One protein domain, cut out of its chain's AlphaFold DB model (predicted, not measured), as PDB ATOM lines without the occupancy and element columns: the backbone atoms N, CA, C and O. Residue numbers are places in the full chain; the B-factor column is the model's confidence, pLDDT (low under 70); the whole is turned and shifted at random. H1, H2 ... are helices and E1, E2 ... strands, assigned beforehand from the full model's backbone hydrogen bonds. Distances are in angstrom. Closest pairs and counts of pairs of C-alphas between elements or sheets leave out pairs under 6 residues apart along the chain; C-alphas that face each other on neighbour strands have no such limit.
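What this domain is: This is residues 169 to 223 of the 223 residues of the protein "Borealin-related protein" of Glossina morsitans morsitans (UniProt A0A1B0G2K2). A small, loose head, made by the strand hairpin E1 and E2, the short helix H1 and the beginning of the long helix H2, has one long arm: residues 204 to 223, mostly H2, stick out. Residues 181 to 190, of which 189 and 190 belong to H1, also stand free. The printed part has 55 residues, with E1, E2, H1, H2 in that order, the two-stranded sheet antiparallel and the class mixed. It is loose, with a radius of gyration of the C-alphas of 14.2 A, and spans 45 by 24 by 15 A.

How they stand to each other: E1, residues 169 to 172, and E2, residues 175 to 179, form a hairpin, antiparallel at 148 degrees, with N 170 and O 177 2.8 A apart. H1, residues 189 to 193, is apart from E1 and from H2, residues 197 to 221. The closest C-alphas of E1 and H2, Leu 172 and Thr 199, are 7.9 A apart. In H1 and H2 every O i to N i+4 pair is within hydrogen-bond range.

Where its parts are: E1 begins at C-alpha 169 (47.605, 0.486, 25.737) and measures 9.7 A, E2 13.2 A, H1 6.5 A. H2 measures 36.2 A and ends at C-alpha 221 (46.866, -26.974, 22.615).

The domain as a whole: The C-alphas farthest apart, Asn 174 and Lys 223, are 45.1 A apart. The printed part has no cut and no long link. Residues 184 to 186 and 223 have pLDDT under 70.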
ATOM      1  N   ASN A 169      47.519  -0.946  25.457       92.62
ATOM      2  CA  ASN A 169      47.605   0.486  25.737       92.62
ATOM      3  C   ASN A 169      46.233   0.998  26.196       92.62
ATOM      4  O   ASN A 169      45.252   0.856  25.467       92.62
ATOM      5  N   ILE A 170      46.176   1.603  27.379       91.88
ATOM      6  CA  ILE A 170      44.957   2.092  28.028       91.88
ATOM      7  C   ILE A 170      45.078   3.617  28.163       91.88
ATOM      8  O   ILE A 170      45.932   4.079  28.924       91.88
ATOM      9  N   PRO A 171      44.283   4.414  27.428       90.81
ATOM     10  CA  PRO A 171      44.296   5.865  27.570       90.81
ATOM     11  C   PRO A 171      43.627   6.289  28.885       90.81
ATOM     12  O   PRO A 171      42.518   5.851  29.195       90.81
ATOM     13  N   LEU A 172      44.304   7.160  29.632       90.00
ATOM     14  CA  LEU A 172      43.832   7.799  30.861       90.00
ATOM     15  C   LEU A 172      43.842   9.326  30.711       90.00
ATOM     16  O   LEU A 172      44.349   9.876  29.735       90.00
ATOM     17  N   ARG A 173      43.322  10.032  31.721       86.75
ATOM     18  CA  ARG A 173      43.317  11.506  31.759       86.75
ATOM     19  C   ARG A 173      44.729  12.109  31.846       86.75
ATOM     20  O   ARG A 173      44.944  13.210  31.359       86.75
ATOM     21  N   ASN A 174      45.677  11.389  32.449       84.69
ATOM     22  CA  ASN A 174      47.065  11.813  32.667       84.69
ATOM     23  C   ASN A 174      48.078  11.203  31.675       84.69
ATOM     24  O   ASN A 174      49.277  11.428  31.826       84.69
ATOM     25  N   GLY A 175      47.637  10.432  30.672       88.88
ATOM     26  CA  GLY A 175      48.534   9.797  29.701       88.88
ATOM     27  C   GLY A 175      48.025   8.452  29.184       88.88
ATOM     28  O   GLY A 175      46.833   8.266  28.959       88.88
ATOM     29  N   VAL A 176      48.937   7.500  28.973       91.06
ATOM     30  CA  VAL A 176      48.615   6.141  28.505       91.06
ATOM     31  C   VAL A 176      49.366   5.116  29.347       91.06
ATOM     32  O   VAL A 176      50.593   5.152  29.422       91.06
ATOM     33  N   ILE A 177      48.644   4.153  29.918       89.19
ATOM     34  CA  ILE A 177      49.239   2.990  30.581       89.19
ATOM     35  C   ILE A 177      49.474   1.896  29.544       89.19
ATOM     36  O   ILE A 177      48.550   1.490  28.847       89.19
ATOM     37  N   SER A 178      50.707   1.396  29.451       88.38
ATOM     38  CA  SER A 178      51.060   0.257  28.592       88.38
ATOM     39  C   SER A 178      51.309  -0.992  29.437       88.38
ATOM     40  O   SER A 178      52.351  -1.110  30.087       88.38
ATOM     41  N   LEU A 179      50.373  -1.940  29.422       87.75
ATOM     42  CA  LEU A 179      50.534  -3.243  30.064       87.75
ATOM     43  C   LEU A 179      51.293  -4.190  29.129       87.75
ATOM     44  O   LEU A 179      50.852  -4.463  28.013       87.75
ATOM     45  N   ARG A 180      52.404  -4.742  29.617       87.62
ATOM     46  CA  ARG A 180      53.165  -5.824  28.976       87.62
ATOM     47  C   ARG A 180      53.266  -7.011  29.941       87.62
ATOM     48  O   ARG A 180      53.228  -6.768  31.147       87.62
ATOM     49  N   PRO A 181      53.472  -8.253  29.461       86.88
ATOM     50  CA  PRO A 181      53.785  -9.413  30.294       86.88
ATOM     51  C   PRO A 181      54.993  -9.164  31.212       86.88
ATOM     52  O   PRO A 181      56.151  -9.314  30.828       86.88
ATOM     53  N   LYS A 182      54.701  -8.754  32.444       80.06
ATOM     54  CA  LYS A 182      55.632  -8.538  33.551       80.06
ATOM     55  C   LYS A 182      54.945  -9.023  34.822       80.06
ATOM     56  O   LYS A 182      53.725  -8.936  34.932       80.06
ATOM     57  N   LYS A 183      55.724  -9.498  35.796       74.25
ATOM     58  CA  LYS A 183      55.203  -9.754  37.142       74.25
ATOM     59  C   LYS A 183      54.942  -8.403  37.810       74.25
ATOM     60  O   LYS A 183      55.875  -7.753  38.272       74.25
ATOM     61  N   LEU A 184      53.690  -7.951  37.760       68.94
ATOM     62  CA  LEU A 184      53.220  -6.796  38.516       68.94
ATOM     63  C   LEU A 184      53.058  -7.244  39.967       68.94
ATOM     64  O   LEU A 184      52.041  -7.833  40.319       68.94
ATOM     65  N   ASN A 185      54.092  -7.024  40.776       68.56
ATOM     66  CA  ASN A 185      54.016  -7.310  42.207       68.56
ATOM     67  C   ASN A 185      53.111  -6.279  42.899       68.56
ATOM     68  O   ASN A 185      52.283  -6.649  43.721       68.56
ATOM     69  N   GLU A 186      53.229  -5.005  42.507       67.44
ATOM     70  CA  GLU A 186      52.442  -3.881  43.020       67.44
ATOM     71  C   GLU A 186      52.140  -2.903  41.866       67.44
ATOM     72  O   GLU A 186      53.000  -2.638  41.019       67.44
ATOM     73  N   LEU A 187      50.909  -2.387  41.809       71.38
ATOM     74  CA  LEU A 187      50.523  -1.250  40.964       71.38
ATOM     75  C   LEU A 187      50.577   0.015  41.824       71.38
ATOM     76  O   LEU A 187      50.107   0.000  42.957       71.38
ATOM     77  N   GLN A 188      51.131   1.106  41.290       79.44
ATOM     78  CA  GLN A 188      51.199   2.379  42.015       79.44
ATOM     79  C   GLN A 188      49.784   2.914  42.294       79.44
ATOM     80  O   GLN A 188      48.928   2.871  41.409       79.44
ATOM     81  N   SER A 189      49.544   3.441  43.497       80.50
ATOM     82  CA  SER A 189      48.277   4.079  43.900       80.50
ATOM     83  C   SER A 189      47.822   5.135  42.895       80.50
ATOM     84  O   SER A 189      46.694   5.105  42.411       80.50
ATOM     85  N   ASP A 190      48.761   5.977  42.481       79.62
ATOM     86  CA  ASP A 190      48.567   7.149  41.627       79.62
ATOM     87  C   ASP A 190      48.046   6.767  40.227       79.62
ATOM     88  O   ASP A 190      47.414   7.562  39.529       79.62
ATOM     89  N   ILE A 191      48.308   5.524  39.805       81.12
ATOM     90  CA  ILE A 191      47.767   4.934  38.578       81.12
ATOM     91  C   ILE A 191      46.287   4.581  38.750       81.12
ATOM     92  O   ILE A 191      45.516   4.785  37.815       81.12
ATOM     93  N   LEU A 192      45.886   4.057  39.910       84.19
ATOM     94  CA  LEU A 192      44.502   3.666  40.184       84.19
ATOM     95  C   LEU A 192      43.595   4.897  40.291       84.19
ATOM     96  O   LEU A 192      42.521   4.904  39.691       84.19
ATOM     97  N   ASP A 193      44.068   5.959  40.945       86.44
ATOM     98  CA  ASP A 193      43.340   7.230  41.082       86.44
ATOM     99  C   ASP A 193      43.118   7.943  39.733       86.44
ATOM    100  O   ASP A 193      42.166   8.707  39.559       86.44
ATOM    101  N   ALA A 194      43.968   7.668  38.738       85.31
ATOM    102  CA  ALA A 194      43.841   8.198  37.382       85.31
ATOM    103  C   ALA A 194      42.869   7.408  36.476       85.31
ATOM    104  O   ALA A 194      42.586   7.850  35.353       85.31
ATOM    105  N   ILE A 195      42.363   6.249  36.921       90.56
ATOM    106  CA  ILE A 195      41.444   5.400  36.149       90.56
ATOM    107  C   ILE A 195      39.994   5.854  36.351       90.56
ATOM    108  O   ILE A 195      39.415   5.739  37.426       90.56
ATOM    109  N   ASP A 196      39.368   6.306  35.264       91.56
ATOM    110  CA  ASP A 196      37.937   6.613  35.232       91.56
ATOM    111  C   ASP A 196      37.085   5.336  35.392       91.56
ATOM    112  O   ASP A 196      37.442   4.266  34.891       91.56
ATOM    113  N   LEU A 197      35.908   5.453  36.011       92.81
ATOM    114  CA  LEU A 197      34.946   4.360  36.187       92.81
ATOM    115  C   LEU A 197      34.536   3.727  34.844       92.81
ATOM    116  O   LEU A 197      34.335   2.512  34.760       92.81
ATOM    117  N   GLN A 198      34.450   4.531  33.780       93.44
ATOM    118  CA  GLN A 198      34.197   4.029  32.424       93.44
ATOM    119  C   GLN A 198      35.344   3.140  31.929       93.44
ATOM    120  O   GLN A 198      35.107   2.012  31.489       93.44
ATOM    121  N   THR A 199      36.589   3.601  32.070       92.94
ATOM    122  CA  THR A 199      37.786   2.825  31.720       92.94
ATOM    123  C   THR A 199      37.880   1.551  32.562       92.94
ATOM    124  O   THR A 199      38.170   0.486  32.028       92.94
ATOM    125  N   LEU A 200      37.540   1.605  33.852       93.19
ATOM    126  CA  LEU A 200      37.513   0.439  34.743       93.19
ATOM    127  C   LEU A 200      36.516  -0.637  34.266       93.19
ATOM    128  O   LEU A 200      36.838  -1.827  34.258       93.19
ATOM    129  N   ASN A 201      35.327  -0.244  33.804       95.62
ATOM    130  CA  ASN A 201      34.345  -1.180  33.242       95.62
ATOM    131  C   ASN A 201      34.801  -1.772  31.893       95.62
ATOM    132  O   ASN A 201      34.609  -2.969  31.638       95.62
ATOM    133  N   GLN A 202      35.476  -0.976  31.059       94.56
ATOM    134  CA  GLN A 202      36.124  -1.468  29.837       94.56
ATOM    135  C   GLN A 202      37.242  -2.472  30.163       94.56
ATOM    136  O   GLN A 202      37.322  -3.516  29.518       94.56
ATOM    137  N   LEU A 203      38.043  -2.224  31.205       94.06
ATOM    138  CA  LEU A 203      39.097  -3.135  31.668       94.06
ATOM    139  C   LEU A 203      38.542  -4.463  32.192       94.06
ATOM    140  O   LEU A 203      39.068  -5.512  31.827       94.06
ATOM    141  N   LYS A 204      37.444  -4.451  32.962       95.56
ATOM    142  CA  LYS A 204      36.732  -5.682  33.367       95.56
ATOM    143  C   LYS A 204      36.280  -6.507  32.159       95.56
ATOM    144  O   LYS A 204      36.450  -7.723  32.132       95.56
ATOM    145  N   THR A 205      35.740  -5.837  31.142       96.62
ATOM    146  CA  THR A 205      35.292  -6.487  29.900       96.62
ATOM    147  C   THR A 205      36.474  -7.055  29.111       96.62
ATOM    148  O   THR A 205      36.414  -8.173  28.602       96.62
ATOM    149  N   LEU A 206      37.577  -6.306  29.040       94.94
ATOM    150  CA  LEU A 206      38.804  -6.731  28.379       94.94
ATOM    151  C   LEU A 206      39.435  -7.945  29.075       94.94
ATOM    152  O   LEU A 206      39.837  -8.876  28.385       94.94
ATOM    153  N   HIS A 207      39.458  -7.971  30.410       95.00
ATOM    154  CA  HIS A 207      39.930  -9.108  31.205       95.00
ATOM    155  C   HIS A 207      39.156 -10.385  30.852       95.00
ATOM    156  O   HIS A 207      39.756 -11.351  30.390       95.00
ATOM    157  N   ALA A 208      37.821 -10.349  30.931       97.38
ATOM    158  CA  ALA A 208      36.974 -11.499  30.600       97.38
ATOM    159  C   ALA A 208      37.156 -11.988  29.146       97.38
ATOM    160  O   ALA A 208      37.097 -13.189  28.868       97.38
ATOM    161  N   ASN A 209      37.409 -11.072  28.204       96.50
ATOM    162  CA  ASN A 209      37.727 -11.428  26.820       96.50
ATOM    163  C   ASN A 209      39.095 -12.120  26.697       96.50
ATOM    164  O   ASN A 209      39.215 -13.092  25.951       96.50
ATOM    165  N   LEU A 210      40.112 -11.649  27.425       95.31
ATOM    166  CA  LEU A 210      41.441 -12.263  27.447       95.31
ATOM    167  C   LEU A 210      41.403 -13.657  28.096       95.31
ATOM    168  O   LEU A 210      41.923 -14.595  27.494       95.31
ATOM    169  N   ASP A 211      40.708 -13.830  29.224       96.31
ATOM    170  CA  ASP A 211      40.513 -15.138  29.880       96.31
ATOM    171  C   ASP A 211      39.863 -16.159  28.932       96.31
ATOM    172  O   ASP A 211      40.265 -17.325  28.845       96.31
ATOM    173  N   LYS A 212      38.861 -15.710  28.166       96.69
ATOM    174  CA  LYS A 212      38.178 -16.535  27.165       96.69
ATOM    175  C   LYS A 212      39.104 -16.929  26.011       96.69
ATOM    176  O   LYS A 212      39.025 -18.054  25.529       96.69
ATOM    177  N   ILE A 213      39.992 -16.034  25.576       95.62
ATOM    178  CA  ILE A 213      40.996 -16.335  24.541       95.62
ATOM    179  C   ILE A 213      42.029 -17.340  25.065       95.62
ATOM    180  O   ILE A 213      42.336 -18.297  24.355       95.62
ATOM    181  N   VAL A 214      42.527 -17.157  26.293       95.19
ATOM    182  CA  VAL A 214      43.496 -18.064  26.935       95.19
ATOM    183  C   VAL A 214      42.895 -19.460  27.086       95.19
ATOM    184  O   VAL A 214      43.420 -20.409  26.514       95.19
ATOM    185  N   SER A 215      41.723 -19.580  27.714       95.19
ATOM    186  CA  SER A 215      41.044 -20.875  27.878       95.19
ATOM    187  C   SER A 215      40.712 -21.561  26.544       95.19
ATOM    188  O   SER A 215      40.838 -22.781  26.431       95.19
ATOM    189  N   MET A 216      40.337 -20.822  25.492       95.88
ATOM    190  CA  MET A 216      40.163 -21.398  24.148       95.88
ATOM    191  C   MET A 216      41.483 -21.861  23.514       95.88
ATOM    192  O   MET A 216      41.492 -22.868  22.802       95.88
ATOM    193  N   ALA A 217      42.586 -21.149  23.752       93.69
ATOM    194  CA  ALA A 217      43.912 -21.533  23.277       93.69
ATOM    195  C   ALA A 217      44.428 -22.783  24.006       93.69
ATOM    196  O   ALA A 217      44.858 -23.725  23.340       93.69
ATOM    197  N   ASP A 218      44.294 -22.843  25.331       94.06
ATOM    198  CA  ASP A 218      44.706 -23.992  26.142       94.06
ATOM    199  C   ASP A 218      43.951 -25.258  25.719       94.06
ATOM    200  O   ASP A 218      44.571 -26.273  25.398       94.06
ATOM    201  N   ASN A 219      42.620 -25.183  25.591       91.31
ATOM    202  CA  ASN A 219      41.795 -26.294  25.094       91.31
ATOM    203  C   ASN A 219      42.177 -26.751  23.672       91.31
ATOM    204  O   ASN A 219      41.953 -27.906  23.312       91.31
ATOM    205  N   LYS A 220      42.749 -25.860  22.853       91.38
ATOM    206  CA  LYS A 220      43.246 -26.189  21.511       91.38
ATOM    207  C   LYS A 220      44.654 -26.794  21.530       91.38
ATOM    208  O   LYS A 220      44.973 -27.550  20.621       91.38
ATOM    209  N   MET A 221      45.494 -26.457  22.511       82.56
ATOM    210  CA  MET A 221      46.866 -26.974  22.615       82.56
ATOM    211  C   MET A 221      46.960 -28.359  23.270       82.56
ATOM    212  O   MET A 221      47.952 -29.049  23.064       82.56
ATOM    213  N   HIS A 222      45.933 -28.784  24.010       71.44
ATOM    214  CA  HIS A 222      45.844 -30.122  24.613       71.44
ATOM    215  C   HIS A 222      45.171 -31.171  23.696       71.44
ATOM    216  O   HIS A 222      44.706 -32.201  24.185       71.44
ATOM    217  N   LYS A 223      45.087 -30.912  22.382       53.94
ATOM    218  CA  LYS A 223      44.438 -31.771  21.379       53.94
ATOM    219  C   LYS A 223      45.307 -31.961  20.137       53.94
ATOM    220  O   LYS A 223      45.299 -33.098  19.620       53.94
TER     221      LYS A 223